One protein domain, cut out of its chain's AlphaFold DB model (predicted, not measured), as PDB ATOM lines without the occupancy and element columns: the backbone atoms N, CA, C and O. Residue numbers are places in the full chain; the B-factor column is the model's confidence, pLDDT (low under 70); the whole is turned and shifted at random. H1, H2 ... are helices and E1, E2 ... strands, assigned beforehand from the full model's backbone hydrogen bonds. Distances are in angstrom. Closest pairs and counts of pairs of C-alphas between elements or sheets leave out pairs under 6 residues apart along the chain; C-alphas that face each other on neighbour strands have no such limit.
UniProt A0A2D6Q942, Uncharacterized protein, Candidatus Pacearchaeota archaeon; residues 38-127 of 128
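Overview. This is residues 38 to 127 of the 128 residues of an uncharacterized protein of Candidatus Pacearchaeota archaeon (UniProt A0A2D6Q942). Two small three-stranded sheets, E1-E6-E5 and E2-E3-E4, come side by side at their edge strands E5 and E2, and together they wrap part of the way round one long helix, H1. H1 packs most closely on E3 and E4, and the short helix H2 sits at one end. The printed part has 90 residues, with two named helices and six named strands in the order H1 E1 H2 E2 E3 E4 E5 E6. Both sheets are antiparallel, and the class is mixed, helices and strands. The whole is compact, with a radius of gyration of the C-alphas of 12.3 A and spans of 36 by 25 by 17 A.

Along the chain. One sheet holds E1, residues 60 to 64, E6, residues 120 to 126, 19.1 A long, and E5, residues 110 to 116, 19.4 A long. C-alpha 126, where E6 ends, is at (8.989, 44.752, 43.149). The other sheet holds E2, residues 82 to 85, E3, residues 90 to 93, and E4, residues 101 to 104. H1, residues 38 to 54, is 24.5 A long and begins with C-alpha 38 at (14.020, 39.135, 14.837). H2, residues 66 to 74, is 12.2 A long.

Arrangement. In the sheet E1-E6-E5, N 61 and O 123 of E1 and E6 are 2.9 A apart, within hydrogen-bond range. E5 and E6 form a hairpin, with N 122 and O 114 at 2.8 A. The closest C-alphas of E2 and E5 are those of Ile 84 and Ala 113, 6.8 A apart. E2, E3 and E4 are a meander, each strand the antiparallel neighbour of the one before. Within hydrogen-bond range are N 83 and O 92 across E2 and E3, at 2.9 A, and N 91 and O 103 across E3 and E4, at 2.8 A. H1 is on one face of this sheet, two layers, a helix layer and a strand layer, at a height over the sheet of 7.4 A. It lies over E3 and E4 and runs along the strands, at 19 degrees to E4 on the local plane. The closest C-alphas of H1 and E3 are those of Glu 41 and Val 93, 5.1 A apart. H1 is also on the sheet E1-E6-E5, at a height of 10.0 A, over E6 and slantwise to the strands at 34 degrees on the local plane. H2 is close to H1 but not clearly touching, with C-alphas 40 and 68 closest at 6.8 A. In H1 and H2 every O i to N i+4 pair is within hydrogen-bond range.

Size, cuts and confidence. The two C-alphas farthest apart are those of Lys 74 and Glu 127, at 36.6 A. The printed part has no cut, and no link is long. The mean pLDDT of the printed part is 91.0, and no printed residue is under 70.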
ATOM      1  N   PRO A  38      12.904  38.401  14.231       87.19
ATOM      2  CA  PRO A  38      14.020  39.135  14.837       87.19
ATOM      3  C   PRO A  38      13.734  40.631  15.043       87.19
ATOM      4  O   PRO A  38      14.204  41.233  16.005       87.19
ATOM      5  N   LEU A  39      12.948  41.239  14.146       89.00
ATOM      6  CA  LEU A  39      12.549  42.641  14.270       89.00
ATOM      7  C   LEU A  39      11.590  42.822  15.452       89.00
ATOM      8  O   LEU A  39      11.777  43.723  16.266       89.00
ATOM      9  N   TYR A  40      10.595  41.942  15.573       92.25
ATOM     10  CA  TYR A  40       9.650  41.959  16.688       92.25
ATOM     11  C   TYR A  40      10.321  41.645  18.030       92.25
ATOM     12  O   TYR A  40      10.047  42.337  19.009       92.25
ATOM     13  N   GLU A  41      11.246  40.681  18.075       93.56
ATOM     14  CA  GLU A  41      12.076  40.399  19.254       93.56
ATOM     15  C   GLU A  41      12.789  41.672  19.729       93.56
ATOM     16  O   GLU A  41      12.718  42.029  20.905       93.56
ATOM     17  N   GLN A  42      13.409  42.410  18.804       94.56
ATOM     18  CA  GLN A  42      14.096  43.657  19.124       94.56
ATOM     19  C   GLN A  42      13.157  44.764  19.613       94.56
ATOM     20  O   GLN A  42      13.485  45.464  20.576       94.56
ATOM     21  N   ILE A  43      12.024  44.965  18.937       94.38
ATOM     22  CA  ILE A  43      11.062  46.015  19.292       94.38
ATOM     23  C   ILE A  43      10.506  45.760  20.693       94.38
ATOM     24  O   ILE A  43      10.568  46.652  21.541       94.38
ATOM     25  N   TYR A  44      10.031  44.544  20.961       94.94
ATOM     26  CA  TYR A  44       9.414  44.212  22.243       94.94
ATOM     27  C   TYR A  44      10.431  44.187  23.384       94.94
ATOM     28  O   TYR A  44      10.142  44.738  24.443       94.94
ATOM     29  N   ALA A  45      11.647  43.670  23.173       95.56
ATOM     30  CA  ALA A  45      12.688  43.712  24.204       95.56
ATOM     31  C   ALA A  45      13.004  45.151  24.644       95.56
ATOM     32  O   ALA A  45      13.139  45.426  25.836       95.56
ATOM     33  N   LYS A  46      13.069  46.091  23.690       95.75
ATOM     34  CA  LYS A  46      13.288  47.518  23.974       95.75
ATOM     35  C   LYS A  46      12.084  48.192  24.625       95.75
ATOM     36  O   LYS A  46      12.265  49.057  25.473       95.75
ATOM     37  N   GLN A  47      10.866  47.855  24.212       94.94
ATOM     38  CA  GLN A  47       9.662  48.439  24.807       94.94
ATOM     39  C   GLN A  47       9.479  47.981  26.256       94.94
ATOM     40  O   GLN A  47       9.240  48.814  27.129       94.94
ATOM     41  N   ILE A  48       9.668  46.686  26.520       94.44
ATOM     42  CA  ILE A  48       9.601  46.104  27.864       94.44
ATOM     43  C   ILE A  48      10.698  46.696  28.753       94.44
ATOM     44  O   ILE A  48      10.405  47.145  29.858       94.44
ATOM     45  N   SER A  49      11.941  46.790  28.267       94.56
ATOM     46  CA  SER A  49      13.021  47.406  29.047       94.56
ATOM     47  C   SER A  49      12.749  48.881  29.353       94.56
ATOM     48  O   SER A  49      13.014  49.336  30.463       94.56
ATOM     49  N   LEU A  50      12.171  49.641  28.413       93.88
ATOM     50  CA  LEU A  50      11.749  51.022  28.657       93.88
ATOM     51  C   LEU A  50      10.624  51.114  29.692       93.88
ATOM     52  O   LEU A  50      10.627  52.058  30.482       93.88
ATOM     53  N   ALA A  51       9.674  50.179  29.673       93.00
ATOM     54  CA  ALA A  51       8.601  50.118  30.659       93.00
ATOM     55  C   ALA A  51       9.175  49.877  32.062       93.00
ATOM     56  O   ALA A  51       8.900  50.662  32.967       93.00
ATOM     57  N   ILE A  52      10.070  48.893  32.207       92.88
ATOM     58  CA  ILE A  52      10.786  48.603  33.461       92.88
ATOM     59  C   ILE A  52      11.614  49.814  33.916       92.88
ATOM     60  O   ILE A  52      11.579  50.203  35.082       92.88
ATOM     61  N   ASN A  53      12.310  50.479  32.991       92.88
ATOM     62  CA  ASN A  53      13.123  51.657  33.303       92.88
ATOM     63  C   ASN A  53      12.316  52.848  33.831       92.88
ATOM     64  O   ASN A  53      12.857  53.693  34.539       92.88
ATOM     65  N   LYS A  54      11.039  52.949  33.456       90.69
ATOM     66  CA  LYS A  54      10.134  54.012  33.916       90.69
ATOM     67  C   LYS A  54       9.283  53.589  35.112       90.69
ATOM     68  O   LYS A  54       8.549  54.419  35.651       90.69
ATOM     69  N   ALA A  55       9.355  52.321  35.498       91.00
ATOM     70  CA  ALA A  55       8.576  51.766  36.579       91.00
ATOM     71  C   ALA A  55       9.077  52.230  37.948       91.00
ATOM     72  O   ALA A  55      10.269  52.463  38.157       91.00
ATOM     73  N   LYS A  56       8.152  52.308  38.901       90.44
ATOM     74  CA  LYS A  56       8.461  52.390  40.330       90.44
ATOM     75  C   LYS A  56       8.091  51.060  40.994       90.44
ATOM     76  O   LYS A  56       7.178  50.396  40.495       90.44
ATOM     77  N   PRO A  57       8.736  50.693  42.111       90.81
ATOM     78  CA  PRO A  57       8.307  49.550  42.909       90.81
ATOM     79  C   PRO A  57       6.817  49.642  43.274       90.81
ATOM     80  O   PRO A  57       6.306  50.726  43.565       90.81
ATOM     81  N   GLY A  58       6.120  48.509  43.212       90.50
ATOM     82  CA  GLY A  58       4.676  48.391  43.423       90.50
ATOM     83  C   GLY A  58       3.815  48.672  42.185       90.50
ATOM     84  O   GLY A  58       2.589  48.635  42.283       90.50
ATOM     85  N   MET A  59       4.415  48.967  41.025       92.81
ATOM     86  CA  MET A  59       3.677  49.108  39.765       92.81
ATOM     87  C   MET A  59       3.465  47.754  39.084       92.81
ATOM     88  O   MET A  59       4.366  46.922  39.036       92.81
ATOM     89  N   VAL A  60       2.291  47.588  38.473       92.25
ATOM     90  CA  VAL A  60       1.976  46.455  37.597       92.25
ATOM     91  C   VAL A  60       1.723  46.989  36.194       92.25
ATOM     92  O   VAL A  60       0.908  47.897  36.011       92.25
ATOM     93  N   PHE A  61       2.427  46.440  35.207       91.69
ATOM     94  CA  PHE A  61       2.211  46.751  33.797       91.69
ATOM     95  C   PHE A  61       1.547  45.577  33.099       91.69
ATOM     96  O   PHE A  61       2.005  44.442  33.208       91.69
ATOM     97  N   GLU A  62       0.520  45.883  32.317       92.50
ATOM     98  CA  GLU A  62      -0.100  44.949  31.388       92.50
ATOM     99  C   GLU A  62       0.228  45.393  29.965       92.50
ATOM    100  O   GLU A  62       0.053  46.560  29.602       92.50
ATOM    101  N   MET A  63       0.737  44.467  29.160       90.81
ATOM    102  CA  MET A  63       1.121  44.722  27.778       90.81
ATOM    103  C   MET A  63       0.500  43.676  26.865       90.81
ATOM    104  O   MET A  63       0.638  42.476  27.097       90.81
ATOM    105  N   ASP A  64      -0.144  44.137  25.798       92.12
ATOM    106  CA  ASP A  64      -0.611  43.255  24.737       92.12
ATOM    107  C   ASP A  64       0.587  42.732  23.926       92.12
ATOM    108  O   ASP A  64       1.348  43.485  23.309       92.12
ATOM    109  N   ILE A  65       0.765  41.416  23.965       92.50
ATOM    110  CA  ILE A  65       1.791  40.659  23.249       92.50
ATOM    111  C   ILE A  65       1.173  39.664  22.256       92.50
ATOM    112  O   ILE A  65       1.854  38.734  21.810       92.50
ATOM    113  N   PHE A  66      -0.106  39.823  21.905       91.75
ATOM    114  CA  PHE A  66      -0.830  38.920  21.008       91.75
ATOM    115  C   PHE A  66      -0.119  38.735  19.662       91.75
ATOM    116  O   PHE A  66       0.011  37.608  19.172       91.75
ATOM    117  N   ASP A  67       0.426  39.815  19.100       89.31
ATOM    118  CA  ASP A  67       1.162  39.778  17.835       89.31
ATOM    119  C   ASP A  67       2.391  38.868  17.918       89.31
ATOM    120  O   ASP A  67       2.558  37.952  17.105       89.31
ATOM    121  N   ILE A  68       3.233  39.056  18.937       91.06
ATOM    122  CA  ILE A  68       4.441  38.239  19.099       91.06
ATOM    123  C   ILE A  68       4.112  36.809  19.521       91.06
ATOM    124  O   ILE A  68       4.789  35.874  19.090       91.06
ATOM    125  N   TYR A  69       3.027  36.603  20.268       91.31
ATOM    126  CA  TYR A  69       2.526  35.269  20.574       91.31
ATOM    127  C   TYR A  69       2.149  34.515  19.294       91.31
ATOM    128  O   TYR A  69       2.579  33.375  19.092       91.31
ATOM    129  N   ASN A  70       1.414  35.155  18.382       89.75
ATOM    130  CA  ASN A  70       1.041  34.552  17.103       89.75
ATOM    131  C   ASN A  70       2.258  34.256  16.224       89.75
ATOM    132  O   ASN A  70       2.327  33.183  15.616       89.75
ATOM    133  N   ILE A  71       3.241  35.160  16.188       89.44
ATOM    134  CA  ILE A  71       4.500  34.944  15.462       89.44
ATOM    135  C   ILE A  71       5.245  33.733  16.038       89.44
ATOM    136  O   ILE A  71       5.634  32.839  15.283       89.44
ATOM    137  N   ALA A  72       5.378  33.646  17.364       90.19
ATOM    138  CA  ALA A  72       6.006  32.508  18.033       90.19
ATOM    139  C   ALA A  72       5.300  31.185  17.688       90.19
ATOM    140  O   ALA A  72       5.952  30.197  17.340       90.19
ATOM    141  N   ARG A  73       3.960  31.159  17.693       89.88
ATOM    142  CA  ARG A  73       3.185  29.962  17.320       89.88
ATOM    143  C   ARG A  73       3.315  29.603  15.845       89.88
ATOM    144  O   ARG A  73       3.495  28.424  15.536       89.88
ATOM    145  N   LYS A  74       3.314  30.587  14.942       88.19
ATOM    146  CA  LYS A  74       3.562  30.376  13.506       88.19
ATOM    147  C   LYS A  74       4.938  29.751  13.259       88.19
ATOM    148  O   LYS A  74       5.067  28.865  12.416       88.19
ATOM    149  N   ASN A  75       5.933  30.148  14.047       86.38
ATOM    150  CA  ASN A  75       7.287  29.598  14.009       86.38
ATOM    151  C   ASN A  75       7.453  28.288  14.799       86.38
ATOM    152  O   ASN A  75       8.568  27.777  14.899       86.38
ATOM    153  N   ARG A  76       6.365  27.731  15.354       87.88
ATOM    154  CA  ARG A  76       6.367  26.523  16.199       87.88
ATOM    155  C   ARG A  76       7.314  26.637  17.400       87.88
ATOM    156  O   ARG A  76       7.867  25.638  17.858       87.88
ATOM    157  N   PHE A  77       7.497  27.851  17.912       88.81
ATOM    158  CA  PHE A  77       8.273  28.089  19.116       88.81
ATOM    159  C   PHE A  77       7.454  27.688  20.352       88.81
ATOM    160  O   PHE A  77       6.306  28.108  20.536       88.81
ATOM    161  N   GLY A  78       8.037  26.811  21.171       82.88
ATOM    162  CA  GLY A  78       7.412  26.247  22.371       82.88
ATOM    163  C   GLY A  78       7.994  26.750  23.692       82.88
ATOM    164  O   GLY A  78       7.498  26.344  24.735       82.88
ATOM    165  N   GLY A  79       9.038  27.585  23.652       87.75
ATOM    166  CA  GLY A  79       9.698  28.106  24.849       87.75
ATOM    167  C   GLY A  79       9.049  29.374  25.402       87.75
ATOM    168  O   GLY A  79       7.998  29.818  24.936       87.75
ATOM    169  N   GLU A  80       9.714  29.967  26.391       90.31
ATOM    170  CA  GLU A  80       9.327  31.256  26.966       90.31
ATOM    171  C   GLU A  80       9.580  32.389  25.968       90.31
ATOM    172  O   GLU A  80      10.676  32.529  25.425       90.31
ATOM    173  N   ILE A  81       8.528  33.165  25.696       92.56
ATOM    174  CA  ILE A  81       8.553  34.257  24.714       92.56
ATOM    175  C   ILE A  81       9.292  35.472  25.269       92.56
ATOM    176  O   ILE A  81      10.028  36.134  24.540       92.56
ATOM    177  N   VAL A  82       9.083  35.759  26.552       94.00
ATOM    178  CA  VAL A  82       9.728  36.843  27.287       94.00
ATOM    179  C   VAL A  82      10.337  36.238  28.538       94.00
ATOM    180  O   VAL A  82       9.632  35.574  29.295       94.00
ATOM    181  N   LEU A  83      11.623  36.484  28.744       93.88
ATOM    182  CA  LEU A  83      12.361  36.110  29.940       93.88
ATOM    183  C   LEU A  83      13.049  37.358  30.491       93.88
ATOM    184  O   LEU A  83      13.654  38.125  29.736       93.88
ATOM    185  N   ILE A  84      12.938  37.559  31.800       93.88
ATOM    186  CA  ILE A  84      13.595  38.650  32.511       93.88
ATOM    187  C   ILE A  84      14.673  38.055  33.405       93.88
ATOM    188  O   ILE A  84      14.401  37.196  34.240       93.88
ATOM    189  N   ASP A  85      15.903  38.502  33.208       92.81
ATOM    190  CA  ASP A  85      17.036  38.175  34.060       92.81
ATOM    191  C   ASP A  85      17.314  39.379  34.964       92.81
ATOM    192  O   ASP A  85      17.913  40.371  34.545       92.81
ATOM    193  N   ASN A  86      16.848  39.269  36.209       91.25
ATOM    194  CA  ASN A  86      17.028  40.275  37.255       91.25
ATOM    195  C   ASN A  86      18.466  40.328  37.807       91.25
ATOM    196  O   ASN A  86      18.798  41.260  38.527       91.25
ATOM    197  N   VAL A  87      19.334  39.355  37.500       89.12
ATOM    198  CA  VAL A  87      20.738  39.363  37.963       89.12
ATOM    199  C   VAL A  87      21.588  40.248  37.058       89.12
ATOM    200  O   VAL A  87      22.428  41.010  37.530       89.12
ATOM    201  N   ASN A  88      21.369  40.152  35.747       91.19
ATOM    202  CA  ASN A  88      22.100  40.932  34.746       91.19
ATOM    203  C   ASN A  88      21.311  42.142  34.219       91.19
ATOM    204  O   ASN A  88      21.782  42.828  33.309       91.19
ATOM    205  N   ASN A  89      20.114  42.389  34.756       93.12
ATOM    206  CA  ASN A  89      19.161  43.397  34.295       93.12
ATOM    207  C   ASN A  89      18.885  43.309  32.786       93.12
ATOM    208  O   ASN A  89      19.030  44.279  32.037       93.12
ATOM    209  N   LEU A  90      18.508  42.116  32.318       94.12
ATOM    210  CA  LEU A  90      18.292  41.802  30.906       94.12
ATOM    211  C   LEU A  90      16.843  41.408  30.618       94.12
ATOM    212  O   LEU A  90      16.272  40.537  31.266       94.12
ATOM    213  N   VAL A  91      16.282  41.987  29.559       95.44
ATOM    214  CA  VAL A  91      15.065  41.501  28.904       95.44
ATOM    215  C   VAL A  91      15.471  40.669  27.699       95.44
ATOM    216  O   VAL A  91      16.189  41.152  26.820       95.44
ATOM    217  N   ILE A  92      14.986  39.435  27.634       95.38
ATOM    218  CA  ILE A  92      15.207  38.521  26.517       95.38
ATOM    219  C   ILE A  92      13.858  38.216  25.874       95.38
ATOM    220  O   ILE A  92      12.963  37.686  26.527       95.38
ATOM    221  N   VAL A  93      13.712  38.537  24.588       95.00
ATOM    222  CA  VAL A  93      12.517  38.191  23.806       95.00
ATOM    223  C   VAL A  93      12.898  37.215  22.709       95.00
ATOM    224  O   VAL A  93      13.854  37.444  21.964       95.00
ATOM    225  N   LYS A  94      12.150  36.116  22.610       93.81
ATOM    226  CA  LYS A  94      12.444  35.014  21.700       93.81
ATOM    227  C   LYS A  94      11.173  34.466  21.062       93.81
ATOM    228  O   LYS A  94      10.242  34.049  21.741       93.81
ATOM    229  N   LEU A  95      11.154  34.441  19.736       91.88
ATOM    230  CA  LEU A  95      10.019  34.028  18.906       91.88
ATOM    231  C   LEU A  95      10.365  32.853  17.982       91.88
ATOM    232  O   LEU A  95       9.487  32.304  17.316       91.88
ATOM    233  N   VAL A  96      11.641  32.468  17.929       90.12
ATOM    234  CA  VAL A  96      12.171  31.335  17.160       90.12
ATOM    235  C   VAL A  96      13.208  30.564  17.976       90.12
ATOM    236  O   VAL A  96      13.746  31.055  18.967       90.12
ATOM    237  N   ASN A  97      13.543  29.346  17.550       85.44
ATOM    238  CA  ASN A  97      14.677  28.621  18.124       85.44
ATOM    239  C   ASN A  97      15.990  29.372  17.820       85.44
ATOM    240  O   ASN A  97      16.282  29.669  16.664       85.44
ATOM    241  N   GLY A  98      16.771  29.688  18.855       84.94
ATOM    242  CA  GLY A  98      17.958  30.548  18.770       84.94
ATOM    243  C   GLY A  98      18.251  31.262  20.093       84.94
ATOM    244  O   GLY A  98      17.770  30.836  21.141       84.94
ATOM    245  N   GLU A  99      19.022  32.348  20.062       84.38
ATOM    246  CA  GLU A  99      19.349  33.124  21.272       84.38
ATOM    247  C   GLU A  99      18.308  34.199  21.631       84.38
ATOM    248  O   GLU A  99      18.294  34.650  22.775       84.38
ATOM    249  N   GLY A 100      17.421  34.563  20.694       90.19
ATOM    250  CA  GLY A 100      16.501  35.698  20.829       90.19
ATOM    251  C   GLY A 100      17.223  37.049  20.808       90.19
ATOM    252  O   GLY A 100      18.439  37.119  20.605       90.19
ATOM    253  N   TYR A 101      16.481  38.130  21.036       94.69
ATOM    254  CA  TYR A 101      17.051  39.464  21.208       94.69
ATOM    255  C   TYR A 101      17.143  39.820  22.690       94.69
ATOM    256  O   TYR A 101      16.194  39.613  23.445       94.69
ATOM    257  N   ARG A 102      18.284  40.381  23.097       95.00
ATOM    258  CA  ARG A 102      18.575  40.762  24.483       95.00
ATOM    259  C   ARG A 102      18.734  42.269  24.587       95.00
ATOM    260  O   ARG A 102      19.386  42.878  23.737       95.00
ATOM    261  N   TYR A 103      18.158  42.865  25.622       96.44
ATOM    262  CA  TYR A 103      18.284  44.293  25.869       96.44
ATOM    263  C   TYR A 103      18.299  44.608  27.362       96.44
ATOM    264  O   TYR A 103      17.469  44.103  28.113       96.44
ATOM    265  N   ASN A 104      19.223  45.469  27.778       94.62
ATOM    266  CA  ASN A 104      19.410  45.791  29.185       94.62
ATOM    267  C   ASN A 104      18.362  46.801  29.666       94.62
ATOM    268  O   ASN A 104      17.997  47.737  28.944       94.62
ATOM    269  N   PHE A 105      17.936  46.648  30.910       92.94
ATOM    270  CA  PHE A 105      17.334  47.716  31.697       92.94
ATOM    271  C   PHE A 105      18.336  48.190  32.763       92.94
ATOM    272  O   PHE A 105      19.332  47.528  33.041       92.94
ATOM    273  N   PHE A 106      18.132  49.396  33.282       90.62
ATOM    274  CA  PHE A 106      19.061  50.093  34.180       90.62
ATOM    275  C   PHE A 106      18.462  50.371  35.558       90.62
ATOM    276  O   PHE A 106      19.176  50.812  36.451       90.62
ATOM    277  N   ASN A 107      17.153  50.180  35.707       86.44
ATOM    278  CA  ASN A 107      16.461  50.405  36.965       86.44
ATOM    279  C   ASN A 107      16.773  49.278  37.953       86.44
ATOM    280  O   ASN A 107      16.808  48.114  37.557       86.44
ATOM    281  N   ASP A 108      16.988  49.638  39.215       86.19
ATOM    282  CA  ASP A 108      17.306  48.705  40.297       86.19
ATOM    283  C   ASP A 108      16.001  48.203  40.926       86.19
ATOM    284  O   ASP A 108      15.510  48.742  41.920       86.19
ATOM    285  N   VAL A 109      15.358  47.261  40.234       88.19
ATOM    286  CA  VAL A 109      14.054  46.694  40.597       88.19
ATOM    287  C   VAL A 109      14.029  45.202  40.297       88.19
ATOM    288  O   VAL A 109      14.603  44.751  39.305       88.19
ATOM    289  N   HIS A 110      13.297  44.445  41.111       91.12
ATOM    290  CA  HIS A 110      13.013  43.045  40.825       91.12
ATOM    291  C   HIS A 110      11.753  42.941  39.960       91.12
ATOM    292  O   HIS A 110      10.701  43.465  40.324       91.12
ATOM    293  N   VAL A 111      11.836  42.278  38.808       91.81
ATOM    294  CA  VAL A 111      10.721  42.165  37.859       91.81
ATOM    295  C   VAL A 111      10.255  40.720  37.756       91.81
ATOM    296  O   VAL A 111      10.990  39.855  37.277       91.81
ATOM    297  N   ASP A 112       8.999  40.483  38.121       92.69
ATOM    298  CA  ASP A 112       8.314  39.219  37.873       92.69
ATOM    299  C   ASP A 112       7.473  39.323  36.599       92.69
ATOM    300  O   ASP A 112       6.529  40.110  36.515       92.69
ATOM    301  N   ALA A 113       7.802  38.508  35.598       91.94
ATOM    302  CA  ALA A 113       7.090  38.470  34.326       91.94
ATOM    303  C   ALA A 113       6.256  37.193  34.191       91.94
ATOM    304  O   ALA A 113       6.753  36.084  34.388       91.94
ATOM    305  N   ARG A 114       4.989  37.336  33.792       91.69
ATOM    306  CA  ARG A 114       4.107  36.203  33.470       91.69
ATOM    307  C   ARG A 114       3.219  36.512  32.274       91.69
ATOM    308  O   ARG A 114       2.837  37.656  32.058       91.69
ATOM    309  N   ILE A 115       2.878  35.484  31.499       88.94
ATOM    310  CA  ILE A 115       1.975  35.614  30.349       88.94
ATOM    311  C   ILE A 115       0.608  35.041  30.721       88.94
ATOM    312  O   ILE A 115       0.483  33.843  30.977       88.94
ATOM    313  N   GLU A 116      -0.420  35.883  30.688       88.12
ATOM    314  CA  GLU A 116      -1.817  35.508  30.894       88.12
ATOM    315  C   GLU A 116      -2.593  35.479  29.564       88.12
ATOM    316  O   GLU A 116      -2.283  36.176  28.592       88.12
ATOM    317  N   ASN A 117      -3.598  34.599  29.491       79.81
ATOM    318  CA  ASN A 117      -4.565  34.496  28.386       79.81
ATOM    319  C   ASN A 117      -3.990  34.442  26.957       79.81
ATOM    320  O   ASN A 117      -4.669  34.808  26.002       79.81
ATOM    321  N   LYS A 118      -2.767  33.914  26.784       75.88
ATOM    322  CA  LYS A 118      -2.113  33.725  25.470       75.88
ATOM    323  C   LYS A 118      -1.887  35.029  24.684       75.88
ATOM    324  O   LYS A 118      -1.705  34.974  23.471       75.88
ATOM    325  N   GLY A 119      -1.878  36.179  25.354       83.88
ATOM    326  CA  GLY A 119      -1.738  37.470  24.677       83.88
ATOM    327  C   GLY A 119      -1.439  38.655  25.585       83.88
ATOM    328  O   GLY A 119      -1.153  39.720  25.064       83.88
ATOM    329  N   VAL A 120      -1.444  38.493  26.910       91.50
ATOM    330  CA  VAL A 120      -1.147  39.590  27.839       91.50
ATOM    331  C   VAL A 120       0.106  39.250  28.629       91.50
ATOM    332  O   VAL A 120       0.178  38.203  29.267       91.50
ATOM    333  N   LEU A 121       1.107  40.121  28.572       92.75
ATOM    334  CA  LEU A 121       2.280  40.072  29.432       92.75
ATOM    335  C   LEU A 121       2.020  40.956  30.644       92.75
ATOM    336  O   LEU A 121       1.746  42.146  30.492       92.75
ATOM    337  N   ILE A 122       2.147  40.375  31.828       93.06
ATOM    338  CA  ILE A 122       2.071  41.086  33.096       93.06
ATOM    339  C   ILE A 122       3.476  41.180  33.673       93.06
ATOM    340  O   ILE A 122       4.156  40.160  33.825       93.06
ATOM    341  N   LEU A 123       3.892  42.404  33.980       92.44
ATOM    342  CA  LEU A 123       5.143  42.715  34.662       92.44
ATOM    343  C   LEU A 123       4.804  43.285  36.035       92.44
ATOM    344  O   LEU A 123       4.200  44.353  36.130       92.44
ATOM    345  N   ASP A 124       5.184  42.564  37.078       93.69
ATOM    346  CA  ASP A 124       5.030  42.974  38.470       93.69
ATOM    347  C   ASP A 124       6.383  43.486  38.977       93.69
ATOM    348  O   ASP A 124       7.376  42.753  38.982       93.69
ATOM    349  N   ILE A 125       6.438  44.779  39.300       92.75
ATOM    350  CA  ILE A 125       7.672  45.483  39.645       92.75
ATOM    351  C   ILE A 125       7.771  45.567  41.160       92.75
ATOM    352  O   ILE A 125       7.011  46.285  41.814       92.75
ATOM    353  N   LYS A 126       8.744  44.862  41.717       90.19
ATOM    354  CA  LYS A 126       8.989  44.752  43.149       90.19
ATOM    355  C   LYS A 126      10.223  45.548  43.551       90.19
ATOM    356  O   LYS A 126      11.030  45.963  42.717       90.19
ATOM    357  N   GLU A 127      10.330  45.791  44.852       84.06
ATOM    358  CA  GLU A 127      11.571  46.292  45.438       84.06
ATOM    359  C   GLU A 127      12.710  45.285  45.166       84.06
ATOM    360  O   GLU A 127      12.425  44.085  45.066       84.06
TER     361      GLU A 127